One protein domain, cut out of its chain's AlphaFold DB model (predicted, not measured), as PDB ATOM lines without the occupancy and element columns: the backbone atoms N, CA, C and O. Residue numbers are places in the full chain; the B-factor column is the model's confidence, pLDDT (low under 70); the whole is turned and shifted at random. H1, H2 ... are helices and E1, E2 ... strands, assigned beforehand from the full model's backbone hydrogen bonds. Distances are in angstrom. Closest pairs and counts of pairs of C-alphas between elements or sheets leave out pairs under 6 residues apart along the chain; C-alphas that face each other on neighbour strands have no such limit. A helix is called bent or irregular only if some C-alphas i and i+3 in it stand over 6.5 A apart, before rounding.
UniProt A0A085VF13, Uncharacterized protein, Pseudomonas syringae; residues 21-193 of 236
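AT A GLANCE: This is residues 21 to 193 of the 236 residues of an uncharacterized protein of Pseudomonas syringae (UniProt A0A085VF13). The long helix H6 runs through most of the length of a body of crossed helices: H1 and H4 pack on it, H2 packs on both of these, and a small three-stranded sheet covers its first part. At the end away from the sheet H3 and H7 lie side by side, while residues 52 to 58 stick out near the sheet. The printed part has 173 residues, with seven named helices and three named strands that follow along the chain as H1, E1, E2, E3, H2, H3, H4, H5, H6, H7; the sheet, E1 E3 E2, is antiparallel, and the class is mostly helix. It is compact, with a radius of gyration of the C-alphas of 17.8 A and spans of 52 by 35 by 32 A.

IN THESE COORDINATES: Find C-alpha 23 at (155.031, 148.553, 134.428); from there H1, residues 23 to 42, runs 28.4 A. Next come E1, residues 47 to 49, E2, residues 62 to 65, and E3, residues 69 to 72. H2, residues 74 to 92, spans 23.9 A; it has a kink of 38 degrees near residue 81 and is irregular, with C-alphas 76 and 79 at 7.4 A. H3 holds residues 99 to 113 (21.3 A), H4 residues 128 to 141 (20.0 A) and H5 residues 145 to 148. H6, residues 152 to 177, runs 36.6 A from C-alpha 152 at (138.892, 109.601, 129.323). H7, residues 180 to 192, ends at C-alpha 192 at (168.760, 139.696, 142.083).

HOW THE PARTS SIT: Start at the sheet: N 48 and O 70, 3.0 A apart, are within hydrogen-bond range between E1 and E3, as are N 63 and O 71, 2.8 A, in the hairpin of E2 and E3. H6 is on the sheet at a height of 8.8 A, over E1 and along the strands, making two layers, a helix on one face of a sheet. H5 touches residues 154 to 158 of H6, closest at C-alphas 148 and 155, 6.1 A. H4 touches H6 at C-alphas 139 and 162, 5.3 A, opposite ways at a tilt of 36 degrees, only just steep. H1 touches H6 at C-alphas 38 and 167, 6.3 A, at 34.7 degrees, only just shallow. H2 touches H1, residues 32 to 41 alone, at C-alphas 84 and 40, 4.9 A, and with its residues 74 to 82 alone touches H4 at C-alphas 74 and 133, 6.4 A. Look next at C-alphas 104 and 184, 5.6 A apart, where H3 touches H7, a shallow tilt of 17 degrees, opposite ways. H2 and H6 are apart. Every O i to N i+4 pair is within hydrogen-bond range in H1, H3, H4, H6 and H7, and 13 of 15 in H2; H5 is too short for such a pair.

THE WHOLE: The C-alphas farthest apart, those of Thr 22 and Ser 52, are 54.2 A apart. The printed part has no cut; the links E1 to E2 and H3 to H4 are long. Look for pLDDT under 70 at residues 21, 51 to 60, 116 to 125 and 193; the mean of the printed part is 84.6.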
ATOM      1  N   LEU A  21     161.473 149.178 138.652       63.56
ATOM      2  CA  LEU A  21     160.136 148.601 138.784       63.56
ATOM      3  C   LEU A  21     159.150 149.190 137.761       63.56
ATOM      4  O   LEU A  21     158.096 149.723 138.094       63.56
ATOM      5  N   THR A  22     159.500 149.085 136.484       74.88
ATOM      6  CA  THR A  22     158.648 149.513 135.365       74.88
ATOM      7  C   THR A  22     157.353 148.693 135.262       74.88
ATOM      8  O   THR A  22     157.285 147.536 135.685       74.88
ATOM      9  N   ASP A  23     156.310 149.254 134.643       75.06
ATOM     10  CA  ASP A  23     155.031 148.553 134.428       75.06
ATOM     11  C   ASP A  23     155.193 147.258 133.612       75.06
ATOM     12  O   ASP A  23     154.512 146.256 133.841       75.06
ATOM     13  N   THR A  24     156.138 147.250 132.669       81.25
ATOM     14  CA  THR A  24     156.477 146.075 131.858       81.25
ATOM     15  C   THR A  24     157.127 144.971 132.689       81.25
ATOM     16  O   THR A  24     156.852 143.793 132.454       81.25
ATOM     17  N   PHE A  25     157.933 145.334 133.690       81.31
ATOM     18  CA  PHE A  25     158.529 144.391 134.630       81.31
ATOM     19  C   PHE A  25     157.458 143.718 135.495       81.31
ATOM     20  O   PHE A  25     157.363 142.491 135.499       81.31
ATOM     21  N   HIS A  26     156.571 144.495 136.123       84.81
ATOM     22  CA  HIS A  26     155.459 143.942 136.907       84.81
ATOM     23  C   HIS A  26     154.549 143.039 136.073       84.81
ATOM     24  O   HIS A  26     154.120 141.979 136.535       84.81
ATOM     25  N   LYS A  27     154.289 143.414 134.814       87.88
ATOM     26  CA  LYS A  27     153.521 142.579 133.889       87.88
ATOM     27  C   LYS A  27     154.216 141.241 133.619       87.88
ATOM     28  O   LYS A  27     153.559 140.206 133.676       87.88
ATOM     29  N   SER A  28     155.530 141.245 133.386       88.69
ATOM     30  CA  SER A  28     156.308 140.015 133.185       88.69
ATOM     31  C   SER A  28     156.276 139.102 134.417       88.69
ATOM     32  O   SER A  28     156.042 137.899 134.287       88.69
ATOM     33  N   ILE A  29     156.434 139.669 135.618       90.31
ATOM     34  CA  ILE A  29     156.343 138.928 136.884       90.31
ATOM     35  C   ILE A  29     154.951 138.322 137.060       90.31
ATOM     36  O   ILE A  29     154.833 137.135 137.361       90.31
ATOM     37  N   LYS A  30     153.896 139.102 136.805       92.31
ATOM     38  CA  LYS A  30     152.509 138.631 136.856       92.31
ATOM     39  C   LYS A  30     152.261 137.481 135.877       92.31
ATOM     40  O   LYS A  30     151.656 136.484 136.252       92.31
ATOM     41  N   GLU A  31     152.746 137.579 134.641       92.25
ATOM     42  CA  GLU A  31     152.602 136.511 133.642       92.25
ATOM     43  C   GLU A  31     153.333 135.223 134.057       92.25
ATOM     44  O   GLU A  31     152.774 134.132 133.921       92.25
ATOM     45  N   ARG A  32     154.553 135.331 134.601       92.94
ATOM     46  CA  ARG A  32     155.309 134.184 135.144       92.94
ATOM     47  C   ARG A  32     154.596 133.553 136.339       92.94
ATOM     48  O   ARG A  32     154.461 132.333 136.394       92.94
ATOM     49  N   LEU A  33     154.079 134.379 137.248       93.25
ATOM     50  CA  LEU A  33     153.305 133.938 138.406       93.25
ATOM     51  C   LEU A  33     152.048 133.168 137.981       93.25
ATOM     52  O   LEU A  33     151.829 132.057 138.457       93.25
ATOM     53  N   ILE A  34     151.260 133.711 137.049       94.19
ATOM     54  CA  ILE A  34     150.054 133.044 136.538       94.19
ATOM     55  C   ILE A  34     150.418 131.692 135.919       94.19
ATOM     56  O   ILE A  34     149.802 130.691 136.263       94.19
ATOM     57  N   LYS A  35     151.450 131.621 135.067       93.38
ATOM     58  CA  LYS A  35     151.894 130.348 134.464       93.38
ATOM     59  C   LYS A  35     152.294 129.313 135.518       93.38
ATOM     60  O   LYS A  35     151.917 128.148 135.410       93.38
ATOM     61  N   CYS A  36     153.034 129.743 136.535       92.88
ATOM     62  CA  CYS A  36     153.494 128.902 137.634       92.88
ATOM     63  C   CYS A  36     152.329 128.318 138.455       92.88
ATOM     64  O   CYS A  36     152.272 127.109 138.715       92.88
ATOM     65  N   LEU A  37     151.359 129.156 138.823       93.38
ATOM     66  CA  LEU A  37     150.174 128.705 139.543       93.38
ATOM     67  C   LEU A  37     149.308 127.810 138.657       93.38
ATOM     68  O   LEU A  37     148.919 126.730 139.094       93.38
ATOM     69  N   SER A  38     149.101 128.178 137.391       93.69
ATOM     70  CA  SER A  38     148.312 127.368 136.466       93.69
ATOM     71  C   SER A  38     148.876 125.966 136.283       93.69
ATOM     72  O   SER A  38     148.124 125.000 136.352       93.69
ATOM     73  N   LYS A  39     150.200 125.836 136.147       93.44
ATOM     74  CA  LYS A  39     150.868 124.530 136.098       93.44
ATOM     75  C   LYS A  39     150.527 123.671 137.319       93.44
ATOM     76  O   LYS A  39     150.195 122.503 137.185       93.44
ATOM     77  N   SER A  40     150.545 124.270 138.507       92.06
ATOM     78  CA  SER A  40     150.256 123.559 139.758       92.06
ATOM     79  C   SER A  40     148.819 123.035 139.839       92.06
ATOM     80  O   SER A  40     148.592 122.015 140.482       92.06
ATOM     81  N   VAL A  41     147.861 123.742 139.226       93.12
ATOM     82  CA  VAL A  41     146.454 123.315 139.149       93.12
ATOM     83  C   VAL A  41     146.275 122.224 138.094       93.12
ATOM     84  O   VAL A  41     145.564 121.260 138.348       93.12
ATOM     85  N   LEU A  42     146.943 122.343 136.946       92.56
ATOM     86  CA  LEU A  42     146.889 121.343 135.872       92.56
ATOM     87  C   LEU A  42     147.546 120.013 136.273       92.56
ATOM     88  O   LEU A  42     147.067 118.956 135.892       92.56
ATOM     89  N   ASP A  43     148.580 120.050 137.119       91.12
ATOM     90  CA  ASP A  43     149.239 118.851 137.661       91.12
ATOM     91  C   ASP A  43     148.379 118.098 138.712       91.12
ATOM     92  O   ASP A  43     148.817 117.092 139.305       91.12
ATOM     93  N   LEU A  44     147.173 118.593 139.025       89.81
ATOM     94  CA  LEU A  44     146.250 117.931 139.941       89.81
ATOM     95  C   LEU A  44     145.535 116.772 139.236       89.81
ATOM     96  O   LEU A  44     144.980 116.957 138.158       89.81
ATOM     97  N   PRO A  45     145.453 115.588 139.870       88.94
ATOM     98  CA  PRO A  45     144.757 114.443 139.299       88.94
ATOM     99  C   PRO A  45     143.242 114.591 139.501       88.94
ATOM    100  O   PRO A  45     142.658 113.870 140.310       88.94
ATOM    101  N   VAL A  46     142.634 115.582 138.843       89.50
ATOM    102  CA  VAL A  46     141.193 115.866 138.918       89.50
ATOM    103  C   VAL A  46     140.424 114.873 138.061       89.50
ATOM    104  O   VAL A  46     139.519 114.228 138.573       89.50
ATOM    105  N   ILE A  47     140.818 114.693 136.801       89.06
ATOM    106  CA  ILE A  47     140.297 113.625 135.946       89.06
ATOM    107  C   ILE A  47     141.326 112.508 135.939       89.06
ATOM    108  O   ILE A  47     142.499 112.726 135.639       89.06
ATOM    109  N   VAL A  48     140.890 111.311 136.303       87.75
ATOM    110  CA  VAL A  48     141.736 110.122 136.338       87.75
ATOM    111  C   VAL A  48     141.058 108.966 135.637       87.75
ATOM    112  O   VAL A  48     139.833 108.878 135.643       87.75
ATOM    113  N   GLU A  49     141.856 108.066 135.074       86.12
ATOM    114  CA  GLU A  49     141.355 106.783 134.592       86.12
ATOM    115  C   GLU A  49     140.715 105.998 135.742       86.12
ATOM    116  O   GLU A  49     141.182 106.019 136.889       86.12
ATOM    117  N   GLU A  50     139.625 105.306 135.431       79.69
ATOM    118  CA  GLU A  50     138.949 104.441 136.386       79.69
ATOM    119  C   GLU A  50     139.874 103.276 136.769       79.69
ATOM    120  O   GLU A  50     140.208 102.418 135.952       79.69
ATOM    121  N   SER A  51     140.310 103.243 138.030       69.50
ATOM    122  CA  SER A  51     141.186 102.183 138.531       69.50
ATOM    123  C   SER A  51     140.411 101.200 139.405       69.50
ATOM    124  O   SER A  51     139.688 101.599 140.317       69.50
ATOM    125  N   SER A  52     140.629  99.901 139.196       59.41
ATOM    126  CA  SER A  52     140.089  98.834 140.053       59.41
ATOM    127  C   SER A  52     140.768  98.756 141.430       59.41
ATOM    128  O   SER A  52     140.296  98.056 142.328       59.41
ATOM    129  N   VAL A  53     141.874  99.482 141.613       57.66
ATOM    130  CA  VAL A  53     142.653  99.529 142.850       57.66
ATOM    131  C   VAL A  53     142.096 100.633 143.739       57.66
ATOM    132  O   VAL A  53     142.217 101.817 143.443       57.66
ATOM    133  N   HIS A  54     141.487 100.255 144.861       52.47
ATOM    134  CA  HIS A  54     141.059 101.233 145.858       52.47
ATOM    135  C   HIS A  54     142.276 101.991 146.399       52.47
ATOM    136  O   HIS A  54     143.276 101.383 146.788       52.47
ATOM    137  N   SER A  55     142.180 103.321 146.452       52.03
ATOM    138  CA  SER A  55     143.193 104.153 147.099       52.03
ATOM    139  C   SER A  55     143.463 103.660 148.524       52.03
ATOM    140  O   SER A  55     142.508 103.471 149.287       52.03
ATOM    141  N   PRO A  56     144.736 103.519 148.940       52.78
ATOM    142  CA  PRO A  56     145.084 103.118 150.304       52.78
ATOM    143  C   PRO A  56     144.568 104.100 151.374       52.78
ATOM    144  O   PRO A  56     144.527 103.747 152.548       52.78
ATOM    145  N   ASN A  57     144.119 105.300 150.977       55.06
ATOM    146  CA  ASN A  57     143.531 106.306 151.865       55.06
ATOM    147  C   ASN A  57     141.989 106.262 151.935       55.06
ATOM    148  O   ASN A  57     141.382 107.132 152.559       55.06
ATOM    149  N   GLY A  58     141.340 105.264 151.325       48.97
ATOM    150  CA  GLY A  58     139.975 104.824 151.653       48.97
ATOM    151  C   GLY A  58     138.806 105.773 151.353       48.97
ATOM    152  O   GLY A  58     137.661 105.367 151.527       48.97
ATOM    153  N   ARG A  59     139.036 107.011 150.902       55.69
ATOM    154  CA  ARG A  59     137.981 107.924 150.430       55.69
ATOM    155  C   ARG A  59     138.491 108.774 149.272       55.69
ATOM    156  O   ARG A  59     138.965 109.891 149.472       55.69
ATOM    157  N   GLU A  60     138.412 108.244 148.057       58.47
ATOM    158  CA  GLU A  60     138.391 109.110 146.880       58.47
ATOM    159  C   GLU A  60     136.992 109.722 146.812       58.47
ATOM    160  O   GLU A  60     136.010 109.031 146.555       58.47
ATOM    161  N   TRP A  61     136.885 111.003 147.157       71.62
ATOM    162  CA  TRP A  61     135.641 111.756 147.051       71.62
ATOM    163  C   TRP A  61     135.452 112.095 145.575       71.62
ATOM    164  O   TRP A  61     136.003 113.070 145.060       71.62
ATOM    165  N   LEU A  62     134.779 111.186 144.877       77.56
ATOM    166  CA  LEU A  62     134.433 111.325 143.472       77.56
ATOM    167  C   LEU A  62     133.230 112.259 143.351       77.56
ATOM    168  O   LEU A  62     132.229 112.076 144.040       77.56
ATOM    169  N   LEU A  63     133.338 113.250 142.472       81.62
ATOM    170  CA  LEU A  63     132.206 114.082 142.077       81.62
ATOM    171  C   LEU A  63     131.322 113.322 141.090       81.62
ATOM    172  O   LEU A  63     130.105 113.278 141.248       81.62
ATOM    173  N   VAL A  64     131.949 112.732 140.069       81.69
ATOM    174  CA  VAL A  64     131.283 112.053 138.953       81.69
ATOM    175  C   VAL A  64     132.178 110.916 138.454       81.69
ATOM    176  O   VAL A  64     133.403 111.023 138.490       81.69
ATOM    177  N   SER A  65     131.571 109.842 137.965       81.94
ATOM    178  CA  SER A  65     132.233 108.759 137.230       81.94
ATOM    179  C   SER A  65     131.597 108.619 135.848       81.94
ATOM    180  O   SER A  65     130.372 108.711 135.733       81.94
ATOM    181  N   GLY A  66     132.411 108.381 134.823       80.75
ATOM    182  CA  GLY A  66     131.968 108.155 133.447       80.75
ATOM    183  C   GLY A  66     132.592 106.897 132.846       80.75
ATOM    184  O   GLY A  66     133.056 106.021 133.571       80.75
ATOM    185  N   ALA A  67     132.589 106.784 131.519       79.19
ATOM    186  CA  ALA A  67     133.113 105.609 130.828       79.19
ATOM    187  C   ALA A  67     134.653 105.564 130.894       79.19
ATOM    188  O   ALA A  67     135.338 106.169 130.074       79.19
ATOM    189  N   GLY A  68     135.200 104.845 131.880       82.00
ATOM    190  CA  GLY A  68     136.645 104.663 132.042       82.00
ATOM    191  C   GLY A  68     137.365 105.841 132.702       82.00
ATOM    192  O   GLY A  68     138.595 105.864 132.723       82.00
ATOM    193  N   TYR A  69     136.629 106.800 133.274       87.25
ATOM    194  CA  TYR A  69     137.203 107.916 134.022       87.25
ATOM    195  C   TYR A  69     136.423 108.242 135.296       87.25
ATOM    196  O   TYR A  69     135.234 107.952 135.443       87.25
ATOM    197  N   CYS A  70     137.103 108.908 136.219       87.62
ATOM    198  CA  CYS A  70     136.563 109.426 137.465       87.62
ATOM    199  C   CYS A  70     137.003 110.883 137.653       87.62
ATOM    200  O   CYS A  70     138.172 111.218 137.466       87.62
ATOM    201  N   ILE A  71     136.068 111.744 138.053       88.00
ATOM    202  CA  ILE A  71     136.328 113.136 138.425       88.00
ATOM    203  C   ILE A  71     136.414 113.215 139.945       88.00
ATOM    204  O   ILE A  71     135.449 112.923 140.653       88.00
ATOM    205  N   ARG A  72     137.571 113.627 140.456       88.00
ATOM    206  CA  ARG A  72     137.842 113.817 141.880       88.00
ATOM    207  C   ARG A  72     137.517 115.236 142.313       88.00
ATOM    208  O   ARG A  72     137.762 116.197 141.589       88.00
ATOM    209  N   ASP A  73     137.031 115.367 143.536       86.56
ATOM    210  CA  ASP A  73     136.774 116.671 144.126       86.56
ATOM    211  C   ASP A  73     138.084 117.412 144.466       86.56
ATOM    212  O   ASP A  73     138.934 116.936 145.230       86.56
ATOM    213  N   VAL A  74     138.234 118.620 143.916       88.25
ATOM    214  CA  VAL A  74     139.398 119.491 144.126       88.25
ATOM    215  C   VAL A  74     139.533 119.958 145.580       88.25
ATOM    216  O   VAL A  74     140.654 120.223 146.026       88.25
ATOM    217  N   ALA A  75     138.447 119.992 146.364       85.69
ATOM    218  CA  ALA A  75     138.507 120.329 147.790       85.69
ATOM    219  C   ALA A  75     139.448 119.385 148.558       85.69
ATOM    220  O   ALA A  75     140.206 119.813 149.432       85.69
ATOM    221  N   HIS A  76     139.483 118.109 148.173       84.12
ATOM    222  CA  HIS A  76     140.364 117.109 148.776       84.12
ATOM    223  C   HIS A  76     141.795 117.151 148.229       84.12
ATOM    224  O   HIS A  76     142.722 116.644 148.866       84.12
ATOM    225  N   LEU A  77     142.005 117.807 147.088       86.75
ATOM    226  CA  LEU A  77     143.316 118.012 146.474       86.75
ATOM    227  C   LEU A  77     143.976 119.333 146.899       86.75
ATOM    228  O   LEU A  77     145.110 119.601 146.496       86.75
ATOM    229  N   GLN A  78     143.337 120.123 147.771       87.69
ATOM    230  CA  GLN A  78     143.841 121.429 148.213       87.69
ATOM    231  C   GLN A  78     145.273 121.379 148.761       87.69
ATOM    232  O   GLN A  78     146.096 122.218 148.414       87.69
ATOM    233  N   GLY A  79     145.621 120.358 149.554       87.75
ATOM    234  CA  GLY A  79     146.970 120.231 150.112       87.75
ATOM    235  C   GLY A  79     148.026 119.994 149.030       87.75
ATOM    236  O   GLY A  79     149.129 120.535 149.100       87.75
ATOM    237  N   ARG A  80     147.671 119.235 147.984       90.56
ATOM    238  CA  ARG A  80     148.533 119.011 146.817       90.56
ATOM    239  C   ARG A  80     148.659 120.280 145.976       90.56
ATOM    240  O   ARG A  80     149.765 120.585 145.545       90.56
ATOM    241  N   MET A  81     147.573 121.036 145.819       91.50
ATOM    242  CA  MET A  81     147.563 122.320 145.117       91.50
ATOM    243  C   MET A  81     148.447 123.358 145.820       91.50
ATOM    244  O   MET A  81     149.329 123.932 145.191       91.50
ATOM    245  N   VAL A  82     148.294 123.526 147.138       92.81
ATOM    246  CA  VAL A  82     149.122 124.442 147.945       92.81
ATOM    247  C   VAL A  82     150.596 124.044 147.888       92.81
ATOM    248  O   VAL A  82     151.461 124.891 147.667       92.81
ATOM    249  N   LYS A  83     150.898 122.748 148.031       92.56
ATOM    250  CA  LYS A  83     152.265 122.241 147.866       92.56
ATOM    251  C   LYS A  83     152.809 122.555 146.469       92.56
ATOM    252  O   LYS A  83     153.954 122.984 146.358       92.56
ATOM    253  N   GLY A  84     152.002 122.352 145.427       92.25
ATOM    254  CA  GLY A  84     152.347 122.676 144.045       92.25
ATOM    255  C   GLY A  84     152.691 124.151 143.874       92.25
ATOM    256  O   GLY A  84     153.768 124.456 143.371       92.25
ATOM    257  N   PHE A  85     151.852 125.055 144.390       94.06
ATOM    258  CA  PHE A  85     152.111 126.496 144.361       94.06
ATOM    259  C   PHE A  85     153.436 126.858 145.026       94.06
ATOM    260  O   PHE A  85     154.239 127.561 144.423       94.06
ATOM    261  N   LEU A  86     153.704 126.347 146.231       92.62
ATOM    262  CA  LEU A  86     154.952 126.627 146.948       92.62
ATOM    263  C   LEU A  86     156.182 126.135 146.171       92.62
ATOM    264  O   LEU A  86     157.152 126.874 146.023       92.62
ATOM    265  N   VAL A  87     156.142 124.900 145.662       92.12
ATOM    266  CA  VAL A  87     157.272 124.284 144.949       92.12
ATOM    267  C   VAL A  87     157.514 124.961 143.603       92.12
ATOM    268  O   VAL A  87     158.652 125.314 143.291       92.12
ATOM    269  N   ASN A  88     156.460 125.174 142.816       92.44
ATOM    270  CA  ASN A  88     156.581 125.799 141.505       92.44
ATOM    271  C   ASN A  88     156.999 127.266 141.641       92.44
ATOM    272  O   ASN A  88     157.852 127.716 140.876       92.44
ATOM    273  N   LEU A  89     156.491 127.998 142.642       92.19
ATOM    274  CA  LEU A  89     156.908 129.377 142.893       92.19
ATOM    275  C   LEU A  89     158.379 129.435 143.310       92.19
ATOM    276  O   LEU A  89     159.138 130.245 142.775       92.19
ATOM    277  N   ALA A  90     158.795 128.548 144.216       89.56
ATOM    278  CA  ALA A  90     160.181 128.483 144.651       89.56
ATOM    279  C   ALA A  90     161.137 128.138 143.503       89.56
ATOM    280  O   ALA A  90     162.215 128.725 143.417       89.56
ATOM    281  N   SER A  91     160.735 127.244 142.598       89.81
ATOM    282  CA  SER A  91     161.520 126.901 141.411       89.81
ATOM    283  C   SER A  91     161.588 128.057 140.409       89.81
ATOM    284  O   SER A  91     162.675 128.412 139.962       89.81
ATOM    285  N   GLU A  92     160.447 128.657 140.060       89.50
ATOM    286  CA  GLU A  92     160.347 129.709 139.036       89.50
ATOM    287  C   GLU A  92     161.100 130.978 139.448       89.50
ATOM    288  O   GLU A  92     161.840 131.561 138.658       89.50
ATOM    289  N   PHE A  93     160.951 131.385 140.708       87.81
ATOM    290  CA  PHE A  93     161.585 132.579 141.258       87.81
ATOM    291  C   PHE A  93     162.825 132.244 142.080       87.81
ATOM    292  O   PHE A  93     163.233 133.064 142.896       87.81
ATOM    293  N   SER A  94     163.434 131.063 141.903       85.38
ATOM    294  CA  SER A  94     164.669 130.640 142.594       85.38
ATOM    295  C   SER A  94     164.707 131.065 144.073       85.38
ATOM    296  O   SER A  94     165.658 131.710 144.526       85.38
ATOM    297  N   ILE A  95     163.616 130.804 144.798       84.44
ATOM    298  CA  ILE A  95     163.436 131.247 146.181       84.44
ATOM    299  C   ILE A  95     164.327 130.379 147.069       84.44
ATOM    300  O   ILE A  95     164.053 129.202 147.290       84.44
ATOM    301  N   GLY A  96     165.417 130.969 147.557       76.94
ATOM    302  CA  GLY A  96     166.309 130.349 148.534       76.94
ATOM    303  C   GLY A  96     165.884 130.619 149.978       76.94
ATOM    304  O   GLY A  96     164.833 131.195 150.253       76.94
ATOM    305  N   SER A  97     166.751 130.266 150.925       76.69
ATOM    306  CA  SER A  97     166.564 130.523 152.360       76.69
ATOM    307  C   SER A  97     166.826 131.986 152.770       76.69
ATOM    308  O   SER A  97     167.327 132.232 153.865       76.69
ATOM    309  N   THR A  98     166.568 132.953 151.887       82.25
ATOM    310  CA  THR A  98     166.748 134.389 152.161       82.25
ATOM    311  C   THR A  98     165.520 134.968 152.865       82.25
ATOM    312  O   THR A  98     164.416 134.446 152.714       82.25
ATOM    313  N   GLU A  99     165.689 136.067 153.610       81.12
ATOM    314  CA  GLU A  99     164.575 136.737 154.302       81.12
ATOM    315  C   GLU A  99     163.501 137.218 153.309       81.12
ATOM    316  O   GLU A  99     162.318 136.947 153.514       81.12
ATOM    317  N   GLN A 100     163.892 137.821 152.174       81.12
ATOM    318  CA  GLN A 100     162.936 138.208 151.124       81.12
ATOM    319  C   GLN A 100     162.251 137.004 150.468       81.12
ATOM    320  O   GLN A 100     161.075 137.070 150.109       81.12
ATOM    321  N   GLY A 101     162.972 135.891 150.315       83.25
ATOM    322  CA  GLY A 101     162.416 134.664 149.761       83.25
ATOM    323  C   GLY A 101     161.344 134.058 150.667       83.25
ATOM    324  O   GLY A 101     160.247 133.733 150.213       83.25
ATOM    325  N   GLN A 102     161.630 133.982 151.968       86.06
ATOM    326  CA  GLN A 102     160.671 133.535 152.979       86.06
ATOM    327  C   GLN A 102     159.468 134.476 153.079       86.06
ATOM    328  O   GLN A 102     158.343 133.997 153.202       86.06
ATOM    329  N   PHE A 103     159.684 135.787 152.942       86.94
ATOM    330  CA  PHE A 103     158.606 136.771 152.877       86.94
ATOM    331  C   PHE A 103     157.675 136.538 151.676       86.94
ATOM    332  O   PHE A 103     156.457 136.577 151.820       86.94
ATOM    333  N   CYS A 104     158.208 136.223 150.491       88.69
ATOM    334  CA  CYS A 104     157.367 135.907 149.330       88.69
ATOM    335  C   CYS A 104     156.491 134.667 149.574       88.69
ATOM    336  O   CYS A 104     155.317 134.651 149.204       88.69
ATOM    337  N   LEU A 105     157.041 133.637 150.227       88.06
ATOM    338  CA  LEU A 105     156.289 132.428 150.573       88.06
ATOM    339  C   LEU A 105     155.233 132.693 151.652       88.06
ATOM    340  O   LEU A 105     154.137 132.147 151.555       88.06
ATOM    341  N   SER A 106     155.519 133.540 152.647       88.50
ATOM    342  CA  SER A 106     154.508 133.924 153.639       88.50
ATOM    343  C   SER A 106     153.375 134.720 152.999       88.50
ATOM    344  O   SER A 106     152.217 134.420 153.259       88.50
ATOM    345  N   VAL A 107     153.686 135.652 152.089       89.50
ATOM    346  CA  VAL A 107     152.660 136.401 151.344       89.50
ATOM    347  C   VAL A 107     151.789 135.456 150.516       89.50
ATOM    348  O   VAL A 107     150.573 135.608 150.514       89.50
ATOM    349  N   LEU A 108     152.369 134.445 149.856       90.56
ATOM    350  CA  LEU A 108     151.577 133.424 149.162       90.56
ATOM    351  C   LEU A 108     150.620 132.697 150.125       90.56
ATOM    352  O   LEU A 108     149.458 132.504 149.782       90.56
ATOM    353  N   LEU A 109     151.083 132.292 151.311       90.25
ATOM    354  CA  LEU A 109     150.241 131.609 152.301       90.25
ATOM    355  C   LEU A 109     149.103 132.501 152.815       90.25
ATOM    356  O   LEU A 109     147.981 132.014 152.965       90.25
ATOM    357  N   ASP A 110     149.370 133.789 153.018       87.75
ATOM    358  CA  ASP A 110     148.354 134.764 153.414       87.75
ATOM    359  C   ASP A 110     147.303 134.946 152.306       87.75
ATOM    360  O   ASP A 110     146.103 134.872 152.568       87.75
ATOM    361  N   GLU A 111     147.727 135.109 151.046       87.81
ATOM    362  CA  GLU A 111     146.797 135.203 149.908       87.81
ATOM    363  C   GLU A 111     146.005 133.905 149.693       87.81
ATOM    364  O   GLU A 111     144.864 133.943 149.234       87.81
ATOM    365  N   LEU A 112     146.561 132.739 150.043       87.75
ATOM    366  CA  LEU A 112     145.836 131.467 149.970       87.75
ATOM    367  C   LEU A 112     144.690 131.396 150.979       87.75
ATOM    368  O   LEU A 112     143.620 130.898 150.634       87.75
ATOM    369  N   GLN A 113     144.885 131.891 152.200       83.19
ATOM    370  CA  GLN A 113     143.848 131.888 153.239       83.19
ATOM    371  C   GLN A 113     142.801 132.987 153.019       83.19
ATOM    372  O   GLN A 113     141.651 132.834 153.429       83.19
ATOM    373  N   GLY A 114     143.174 134.040 152.294       78.44
ATOM    374  CA  GLY A 114     142.325 135.183 152.006       78.44
ATOM    375  C   GLY A 114     142.552 136.342 152.968       78.44
ATOM    376  O   GLY A 114     143.209 136.221 154.001       78.44
ATOM    377  N   GLN A 115     142.030 137.506 152.592       70.44
ATOM    378  CA  GLN A 115     142.231 138.745 153.337       70.44
ATOM    379  C   GLN A 115     141.058 139.027 154.280       70.44
ATOM    380  O   GLN A 115     139.891 138.848 153.923       70.44
ATOM    381  N   PHE A 116     141.381 139.520 155.472       62.97
ATOM    382  CA  PHE A 116     140.405 140.059 156.415       62.97
ATOM    383  C   PHE A 116     140.295 141.574 156.222       62.97
ATOM    384  O   PHE A 116     141.300 142.260 156.024       62.97
ATOM    385  N   GLU A 117     139.079 142.108 156.278       60.16
ATOM    386  CA  GLU A 117     138.869 143.547 156.393       60.16
ATOM    387  C   GLU A 117     139.361 144.078 157.738       60.16
ATOM    388  O   GLU A 117     139.450 143.359 158.732       60.16
ATOM    389  N   THR A 118     139.609 145.385 157.795       59.69
ATOM    390  CA  THR A 118     139.908 146.113 159.037       59.69
ATOM    391  C   THR A 118     138.785 145.987 160.079       59.69
ATOM    392  O   THR A 118     139.022 146.205 161.263       59.69
ATOM    393  N   SER A 119     137.574 145.627 159.640       65.25
ATOM    394  CA  SER A 119     136.398 145.301 160.455       65.25
ATOM    395  C   SER A 119     136.446 143.898 161.083       65.25
ATOM    396  O   SER A 119     135.636 143.599 161.956       65.25
ATOM    397  N   GLY A 120     137.389 143.041 160.672       59.53
ATOM    398  CA  GLY A 120     137.482 141.637 161.079       59.53
ATOM    399  C   GLY A 120     136.650 140.671 160.228       59.53
ATOM    400  O   GLY A 120     136.672 139.470 160.493       59.53
ATOM    401  N   GLU A 121     135.936 141.155 159.207       64.00
ATOM    402  CA  GLU A 121     135.151 140.308 158.302       64.00
ATOM    403  C   GLU A 121     136.019 139.670 157.204       64.00
ATOM    404  O   GLU A 121     136.978 140.264 156.708       64.00
ATOM    405  N   VAL A 122     135.690 138.433 156.822       61.69
ATOM    406  CA  VAL A 122     136.371 137.710 155.736       61.69
ATOM    407  C   VAL A 122     135.925 138.288 154.396       61.69
ATOM    408  O   VAL A 122     134.736 138.237 154.072       61.69
ATOM    409  N   LYS A 123     136.863 138.766 153.568       67.25
ATOM    410  CA  LYS A 123     136.546 139.106 152.175       67.25
ATOM    411  C   LYS A 123     136.379 137.834 151.356       67.25
ATOM    412  O   LYS A 123     137.353 137.212 150.925       67.25
ATOM    413  N   TRP A 124     135.131 137.454 151.112       55.09
ATOM    414  CA  TRP A 124     134.798 136.389 150.170       55.09
ATOM    415  C   TRP A 124     135.372 136.717 148.784       55.09
ATOM    416  O   TRP A 124     135.176 137.814 148.269       55.09
ATOM    417  N   GLY A 125     136.128 135.782 148.201       60.72
ATOM    418  CA  GLY A 125     136.839 135.983 146.928       60.72
ATOM    419  C   GLY A 125     138.259 136.560 147.047       60.72
ATOM    420  O   GLY A 125     138.967 136.612 146.047       60.72
ATOM    421  N   ALA A 126     138.722 136.926 148.248       73.00
ATOM    422  CA  ALA A 126     140.114 137.334 148.475       73.00
ATOM    423  C   ALA A 126     141.081 136.154 148.665       73.00
ATOM    424  O   ALA A 126     142.281 136.363 148.802       73.00
ATOM    425  N   SER A 127     140.575 134.918 148.702       88.19
ATOM    426  CA  SER A 127     141.397 133.715 148.816       88.19
ATOM    427  C   SER A 127     141.787 133.206 147.434       88.19
ATOM    428  O   SER A 127     140.939 132.768 146.653       88.19
ATOM    429  N   LEU A 128     143.092 133.178 147.166       89.75
ATOM    430  CA  LEU A 128     143.667 132.561 145.973       89.75
ATOM    431  C   LEU A 128     143.285 131.077 145.863       89.75
ATOM    432  O   LEU A 128     143.090 130.563 144.759       89.75
ATOM    433  N   LEU A 129     143.151 130.388 147.003       90.25
ATOM    434  CA  LEU A 129     142.753 128.983 147.058       90.25
ATOM    435  C   LEU A 129     141.316 128.800 146.560       90.25
ATOM    436  O   LEU A 129     141.079 127.966 145.688       90.25
ATOM    437  N   VAL A 130     140.386 129.614 147.067       89.31
ATOM    438  CA  VAL A 130     138.975 129.587 146.655       89.31
ATOM    439  C   VAL A 130     138.842 129.952 145.181       89.31
ATOM    440  O   VAL A 130     138.156 129.249 144.443       89.31
ATOM    441  N   THR A 131     139.547 130.989 144.717       91.31
ATOM    442  CA  THR A 131     139.564 131.368 143.296       91.31
ATOM    443  C   THR A 131     140.031 130.201 142.427       91.31
ATOM    444  O   THR A 131     139.339 129.826 141.480       91.31
ATOM    445  N   SER A 132     141.139 129.550 142.790       92.31
ATOM    446  CA  SER A 132     141.688 128.412 142.038       92.31
ATOM    447  C   SER A 132     140.747 127.199 142.033       92.31
ATOM    448  O   SER A 132     140.548 126.582 140.989       92.31
ATOM    449  N   GLN A 133     140.114 126.879 143.167       92.12
ATOM    450  CA  GLN A 133     139.116 125.805 143.252       92.12
ATOM    451  C   GLN A 133     137.879 126.113 142.407       92.12
ATOM    452  O   GLN A 133     137.402 125.251 141.672       92.12
ATOM    453  N   SER A 134     137.385 127.352 142.465       91.75
ATOM    454  CA  SER A 134     136.219 127.784 141.694       91.75
ATOM    455  C   SER A 134     136.441 127.632 140.191       91.75
ATOM    456  O   SER A 134     135.525 127.236 139.476       91.75
ATOM    457  N   VAL A 135     137.663 127.878 139.711       93.31
ATOM    458  CA  VAL A 135     138.023 127.678 138.305       93.31
ATOM    459  C   VAL A 135     137.920 126.207 137.913       93.31
ATOM    460  O   VAL A 135     137.389 125.904 136.846       93.31
ATOM    461  N   VAL A 136     138.385 125.299 138.774       93.25
ATOM    462  CA  VAL A 136     138.278 123.854 138.535       93.25
ATOM    463  C   VAL A 136     136.815 123.416 138.496       93.25
ATOM    464  O   VAL A 136     136.424 122.742 137.548       93.25
ATOM    465  N   TYR A 137     135.991 123.840 139.458       93.50
ATOM    466  CA  TYR A 137     134.563 123.502 139.456       93.50
ATOM    467  C   TYR A 137     133.837 124.055 138.228       93.50
ATOM    468  O   TYR A 137     133.156 123.299 137.543       93.50
ATOM    469  N   LYS A 138     134.052 125.332 137.881       93.31
ATOM    470  CA  LYS A 138     133.500 125.930 136.653       93.31
ATOM    471  C   LYS A 138     133.929 125.155 135.409       93.31
ATOM    472  O   LYS A 138     133.124 124.952 134.512       93.31
ATOM    473  N   ALA A 139     135.195 124.739 135.334       93.44
ATOM    474  CA  ALA A 139     135.684 123.976 134.194       93.44
ATOM    475  C   ALA A 139     134.981 122.621 134.075       93.44
ATOM    476  O   ALA A 139     134.614 122.264 132.966       93.44
ATOM    477  N   ILE A 140     134.742 121.917 135.189       91.88
ATOM    478  CA  ILE A 140     133.979 120.658 135.214       91.88
ATOM    479  C   ILE A 140     132.523 120.893 134.787       91.88
ATOM    480  O   ILE A 140     132.008 120.166 133.942       91.88
ATOM    481  N   GLU A 141     131.866 121.919 135.330       93.00
ATOM    482  CA  GLU A 141     130.473 122.260 135.003       93.00
ATOM    483  C   GLU A 141     130.280 122.661 133.536       93.00
ATOM    484  O   GLU A 141     129.201 122.478 132.977       93.00
ATOM    485  N   TRP A 142     131.308 123.233 132.910       94.19
ATOM    486  CA  TRP A 142     131.256 123.682 131.520       94.19
ATOM    487  C   TRP A 142     131.607 122.591 130.509       94.19
ATOM    488  O   TRP A 142     131.541 122.862 129.308       94.19
ATOM    489  N   ILE A 143     131.964 121.380 130.953       92.31
ATOM    490  CA  ILE A 143     132.151 120.257 130.033       92.31
ATOM    491  C   ILE A 143     130.776 119.878 129.463       92.31
ATOM    492  O   ILE A 143     129.859 119.568 130.229       92.31
ATOM    493  N   PRO A 144     130.601 119.892 128.130       92.56
ATOM    494  CA  PRO A 144     129.348 119.486 127.510       92.56
ATOM    495  C   PRO A 144     128.974 118.040 127.865       92.56
ATOM    496  O   PRO A 144     129.832 117.162 127.960       92.56
ATOM    497  N   THR A 145     127.683 117.765 128.049       90.62
ATOM    498  CA  THR A 145     127.191 116.439 128.466       90.62
ATOM    499  C   THR A 145     127.490 115.333 127.455       90.62
ATOM    500  O   THR A 145     127.657 114.180 127.837       90.62
ATOM    501  N   ASP A 146     127.548 115.676 126.171       91.62
ATOM    502  CA  ASP A 146     127.971 114.791 125.086       91.62
ATOM    503  C   ASP A 146     129.449 114.409 125.214       91.62
ATOM    504  O   ASP A 146     129.768 113.234 125.077       91.62
ATOM    505  N   VAL A 147     130.321 115.358 125.578       89.88
ATOM    506  CA  VAL A 147     131.740 115.089 125.863       89.88
ATOM    507  C   VAL A 147     131.892 114.243 127.126       89.88
ATOM    508  O   VAL A 147     132.668 113.295 127.128       89.88
ATOM    509  N   LEU A 148     131.105 114.501 128.176       89.31
ATOM    510  CA  LEU A 148     131.099 113.666 129.388       89.31
ATOM    511  C   LEU A 148     130.699 112.204 129.117       89.31
ATOM    512  O   LEU A 148     131.059 111.322 129.897       89.31
ATOM    513  N   ALA A 149     129.970 111.934 128.032       88.38
ATOM    514  CA  ALA A 149     129.607 110.583 127.612       88.38
ATOM    515  C   ALA A 149     130.687 109.889 126.755       88.38
ATOM    516  O   ALA A 149     130.503 108.727 126.388       88.38
ATOM    517  N   MET A 150     131.780 110.583 126.420       90.38
ATOM    518  CA  MET A 150     132.919 110.039 125.674       90.38
ATOM    519  C   MET A 150     133.924 109.336 126.608       90.38
ATOM    520  O   MET A 150     133.597 108.959 127.736       90.38
ATOM    521  N   ASP A 151     135.135 109.100 126.106       89.38
ATOM    522  CA  ASP A 151     136.231 108.450 126.814       89.38
ATOM    523  C   ASP A 151     137.059 109.425 127.670       89.38
ATOM    524  O   ASP A 151     136.876 110.646 127.657       89.38
ATOM    525  N   TYR A 152     137.982 108.857 128.452       89.44
ATOM    526  CA  TYR A 152     138.892 109.601 129.323       89.44
ATOM    527  C   TYR A 152     139.660 110.704 128.579       89.44
ATOM    528  O   TYR A 152     139.753 111.821 129.087       89.44
ATOM    529  N   GLU A 153     140.185 110.409 127.386       92.44
ATOM    530  CA  GLU A 153     141.008 111.348 126.618       92.44
ATOM    531  C   GLU A 153     140.207 112.592 126.215       92.44
ATOM    532  O   GLU A 153     140.646 113.712 126.489       92.44
ATOM    533  N   ALA A 154     139.003 112.412 125.661       92.06
ATOM    534  CA  ALA A 154     138.147 113.526 125.261       92.06
ATOM    535  C   ALA A 154     137.754 114.421 126.449       92.06
ATOM    536  O   ALA A 154     137.763 115.652 126.345       92.06
ATOM    537  N   VAL A 155     137.435 113.817 127.599       92.25
ATOM    538  CA  VAL A 155     137.055 114.561 128.809       92.25
ATOM    539  C   VAL A 155     138.261 115.281 129.417       92.25
ATOM    540  O   VAL A 155     138.133 116.434 129.837       92.25
ATOM    541  N   SER A 156     139.437 114.644 129.424       92.44
ATOM    542  CA  SER A 156     140.682 115.245 129.915       92.44
ATOM    543  C   SER A 156     141.101 116.446 129.067       92.44
ATOM    544  O   SER A 156     141.377 117.513 129.617       92.44
ATOM    545  N   GLU A 157     141.077 116.324 127.737       93.75
ATOM    546  CA  GLU A 157     141.437 117.419 126.827       93.75
ATOM    547  C   GLU A 157     140.469 118.608 126.960       93.75
ATOM    548  O   GLU A 157     140.895 119.766 127.070       93.75
ATOM    549  N   ALA A 158     139.159 118.334 127.017       93.62
ATOM    550  CA  ALA A 158     138.147 119.369 127.203       93.62
ATOM    551  C   ALA A 158     138.340 120.125 128.527       93.62
ATOM    552  O   ALA A 158     138.291 121.359 128.563       93.62
ATOM    553  N   TYR A 159     138.598 119.395 129.611       94.75
ATOM    554  CA  TYR A 159     138.866 119.972 130.922       94.75
ATOM    555  C   TYR A 159     140.130 120.829 130.938       94.75
ATOM    556  O   TYR A 159     140.065 121.980 131.369       94.75
ATOM    557  N   GLU A 160     141.259 120.323 130.440       93.81
ATOM    558  CA  GLU A 160     142.517 121.075 130.405       93.81
ATOM    559  C   GLU A 160     142.360 122.390 129.631       93.81
ATOM    560  O   GLU A 160     142.755 123.456 130.117       93.81
ATOM    561  N   GLY A 161     141.701 122.349 128.468       93.12
ATOM    562  CA  GLY A 161     141.427 123.540 127.665       93.12
ATOM    563  C   GLY A 161     140.577 124.586 128.398       93.12
ATOM    564  O   GLY A 161     140.862 125.790 128.322       93.12
ATOM    565  N   LEU A 162     139.551 124.148 129.136       94.44
ATOM    566  CA  LEU A 162     138.689 125.024 129.937       94.44
ATOM    567  C   LEU A 162     139.430 125.601 131.148       94.44
ATOM    568  O   LEU A 162     139.364 126.809 131.394       94.44
ATOM    569  N   VAL A 163     140.179 124.769 131.871       94.19
ATOM    570  CA  VAL A 163     140.957 125.175 133.045       94.19
ATOM    571  C   VAL A 163     142.021 126.199 132.669       94.19
ATOM    572  O   VAL A 163     142.101 127.238 133.316       94.19
ATOM    573  N   ILE A 164     142.794 125.977 131.600       93.31
ATOM    574  CA  ILE A 164     143.832 126.921 131.148       93.31
ATOM    575  C   ILE A 164     143.232 128.303 130.879       93.31
ATOM    576  O   ILE A 164     143.757 129.322 131.344       93.31
ATOM    577  N   ARG A 165     142.115 128.345 130.142       91.31
ATOM    578  CA  ARG A 165     141.435 129.592 129.781       91.31
ATOM    579  C   ARG A 165     140.920 130.327 131.016       91.31
ATOM    580  O   ARG A 165     141.124 131.536 131.140       91.31
ATOM    581  N   ASN A 166     140.270 129.599 131.917       93.38
ATOM    582  CA  ASN A 166     139.651 130.167 133.107       93.38
ATOM    583  C   ASN A 166     140.698 130.616 134.133       93.38
ATOM    584  O   ASN A 166     140.568 131.704 134.685       93.38
ATOM    585  N   LEU A 167     141.778 129.851 134.327       93.19
ATOM    586  CA  LEU A 167     142.864 130.218 135.242       93.19
ATOM    587  C   LEU A 167     143.563 131.495 134.789       93.19
ATOM    588  O   LEU A 167     143.795 132.383 135.603       93.19
ATOM    589  N   ALA A 168     143.867 131.628 133.495       91.62
ATOM    590  CA  ALA A 168     144.517 132.832 132.981       91.62
ATOM    591  C   ALA A 168     143.676 134.095 133.228       91.62
ATOM    592  O   ALA A 168     144.227 135.148 133.553       91.62
ATOM    593  N   LYS A 169     142.349 133.989 133.098       93.25
ATOM    594  CA  LYS A 169     141.417 135.087 133.354       93.25
ATOM    595  C   LYS A 169     141.293 135.381 134.851       93.25
ATOM    596  O   LYS A 169     141.634 136.486 135.273       93.25
ATOM    597  N   ASP A 170     140.851 134.400 135.635       92.12
ATOM    598  CA  ASP A 170     140.468 134.594 137.038       92.12
ATOM    599  C   ASP A 170     141.702 134.906 137.911       92.12
ATOM    600  O   ASP A 170     141.629 135.760 138.790       92.12
ATOM    601  N   LEU A 171     142.881 134.326 137.623       92.69
ATOM    602  CA  LEU A 171     144.125 134.705 138.311       92.69
ATOM    603  C   LEU A 171     144.607 136.107 137.914       92.69
ATOM    604  O   LEU A 171     145.162 136.833 138.738       92.69
ATOM    605  N   SER A 172     144.414 136.516 136.657       92.56
ATOM    606  CA  SER A 172     144.784 137.870 136.232       92.56
ATOM    607  C   SER A 172     143.907 138.929 136.896       92.56
ATOM    608  O   SER A 172     144.425 139.977 137.288       92.56
ATOM    609  N   GLU A 173     142.612 138.659 137.047       92.00
ATOM    610  CA  GLU A 173     141.682 139.504 137.797       92.00
ATOM    611  C   GLU A 173     142.058 139.532 139.284       92.00
ATOM    612  O   GLU A 173     142.295 140.607 139.829       92.00
ATOM    613  N   PHE A 174     142.307 138.367 139.889       91.06
ATOM    614  CA  PHE A 174     142.754 138.267 141.278       91.06
ATOM    615  C   PHE A 174     144.003 139.114 141.564       91.06
ATOM    616  O   PHE A 174     144.005 139.926 142.482       91.06
ATOM    617  N   PHE A 175     145.061 138.998 140.755       91.31
ATOM    618  CA  PHE A 175     146.292 139.776 140.964       91.31
ATOM    619  C   PHE A 175     146.181 141.250 140.575       91.31
ATOM    620  O   PHE A 175     147.112 142.016 140.819       91.31
ATOM    621  N   LYS A 176     145.095 141.658 139.914       89.69
ATOM    622  CA  LYS A 176     144.792 143.077 139.722       89.69
ATOM    623  C   LYS A 176     144.251 143.680 141.019       89.69
ATOM    624  O   LYS A 176     144.643 144.789 141.365       89.69
ATOM    625  N   ASP A 177     143.405 142.935 141.725       87.44
ATOM    626  CA  ASP A 177     142.763 143.391 142.959       87.44
ATOM    627  C   ASP A 177     143.658 143.174 144.194       87.44
ATOM    628  O   ASP A 177     143.630 143.965 145.136       87.44
ATOM    629  N   TYR A 178     144.508 142.143 144.161       86.88
ATOM    630  CA  TYR A 178     145.412 141.751 145.245       86.88
ATOM    631  C   TYR A 178     146.870 141.652 144.747       86.88
ATOM    632  O   TYR A 178     147.394 140.558 144.517       86.88
ATOM    633  N   PRO A 179     147.569 142.792 144.565       87.81
ATOM    634  CA  PRO A 179     148.894 142.827 143.941       87.81
ATOM    635  C   PRO A 179     150.046 142.426 144.876       87.81
ATOM    636  O   PRO A 179     151.174 142.284 144.407       87.81
ATOM    637  N   ARG A 180     149.804 142.206 146.178       88.94
ATOM    638  CA  ARG A 180     150.861 142.035 147.201       88.94
ATOM    639  C   ARG A 180     151.878 140.949 146.851       88.94
ATOM    640  O   ARG A 180     153.078 141.153 147.025       88.94
ATOM    641  N   LEU A 181     151.419 139.809 146.332       89.38
ATOM    642  CA  LEU A 181     152.316 138.730 145.911       89.38
ATOM    643  C   LEU A 181     153.158 139.132 144.689       89.38
ATOM    644  O   LEU A 181     154.356 138.856 144.654       89.38
ATOM    645  N   VAL A 182     152.557 139.816 143.713       90.50
ATOM    646  CA  VAL A 182     153.263 140.322 142.524       90.50
ATOM    647  C   VAL A 182     154.320 141.345 142.930       90.50
ATOM    648  O   VAL A 182     155.447 141.277 142.444       90.50
ATOM    649  N   GLU A 183     154.000 142.254 143.848       88.50
ATOM    650  CA  GLU A 183     154.937 143.246 144.383       88.50
ATOM    651  C   GLU A 183     156.090 142.590 145.151       88.50
ATOM    652  O   GLU A 183     157.253 142.929 144.925       88.50
ATOM    653  N   ALA A 184     155.793 141.618 146.022       87.88
ATOM    654  CA  ALA A 184     156.809 140.895 146.785       87.88
ATOM    655  C   ALA A 184     157.801 140.173 145.858       87.88
ATOM    656  O   ALA A 184     159.016 140.303 146.018       87.88
ATOM    657  N   LEU A 185     157.288 139.484 144.835       89.62
ATOM    658  CA  LEU A 185     158.111 138.814 143.827       89.62
ATOM    659  C   LEU A 185     158.880 139.802 142.950       89.62
ATOM    660  O   LEU A 185     160.027 139.539 142.597       89.62
ATOM    661  N   SER A 186     158.286 140.952 142.627       87.31
ATOM    662  CA  SER A 186     158.963 142.001 141.859       87.31
ATOM    663  C   SER A 186     160.161 142.556 142.630       87.31
ATOM    664  O   SER A 186     161.235 142.709 142.056       87.31
ATOM    665  N   ARG A 187     160.024 142.775 143.946       85.56
ATOM    666  CA  ARG A 187     161.141 143.181 144.815       85.56
ATOM    667  C   ARG A 187     162.224 142.107 144.883       85.56
ATOM    668  O   ARG A 187     163.395 142.425 144.703       85.56
ATOM    669  N   LEU A 188     161.837 140.841 145.066       85.88
ATOM    670  CA  LEU A 188     162.777 139.718 145.088       85.88
ATOM    671  C   LEU A 188     163.582 139.611 143.780       85.88
ATOM    672  O   LEU A 188     164.791 139.391 143.805       85.88
ATOM    673  N   GLU A 189     162.924 139.755 142.631       84.69
ATOM    674  CA  GLU A 189     163.589 139.687 141.328       84.69
ATOM    675  C   GLU A 189     164.427 140.941 141.038       84.69
ATOM    676  O   GLU A 189     165.509 140.827 140.460       84.69
ATOM    677  N   ALA A 190     163.992 142.120 141.492       80.38
ATOM    678  CA  ALA A 190     164.773 143.351 141.384       80.38
ATOM    679  C   ALA A 190     166.085 143.268 142.182       80.38
ATOM    680  O   ALA A 190     167.141 143.661 141.686       80.38
ATOM    681  N   GLU A 191     166.056 142.680 143.381       75.62
ATOM    682  CA  GLU A 191     167.247 142.483 144.217       75.62
ATOM    683  C   GLU A 191     168.282 141.541 143.610       75.62
ATOM    684  O   GLU A 191     169.481 141.667 143.885       75.62
ATOM    685  N   LYS A 192     167.839 140.592 142.780       73.44
ATOM    686  CA  LYS A 192     168.760 139.696 142.083       73.44
ATOM    687  C   LYS A 192     169.602 140.435 141.061       73.44
ATOM    688  O   LYS A 192     170.683 139.942 140.768       73.44
ATOM    689  N   GLY A 193     169.167 141.605 140.574       55.56
ATOM    690  CA  GLY A 193     169.981 142.619 139.887       55.56
ATOM    691  C   GLY A 193     170.714 142.194 138.603       55.56
ATOM    692  O   GLY A 193     171.195 143.046 137.865       55.56
TER     693      GLY A 193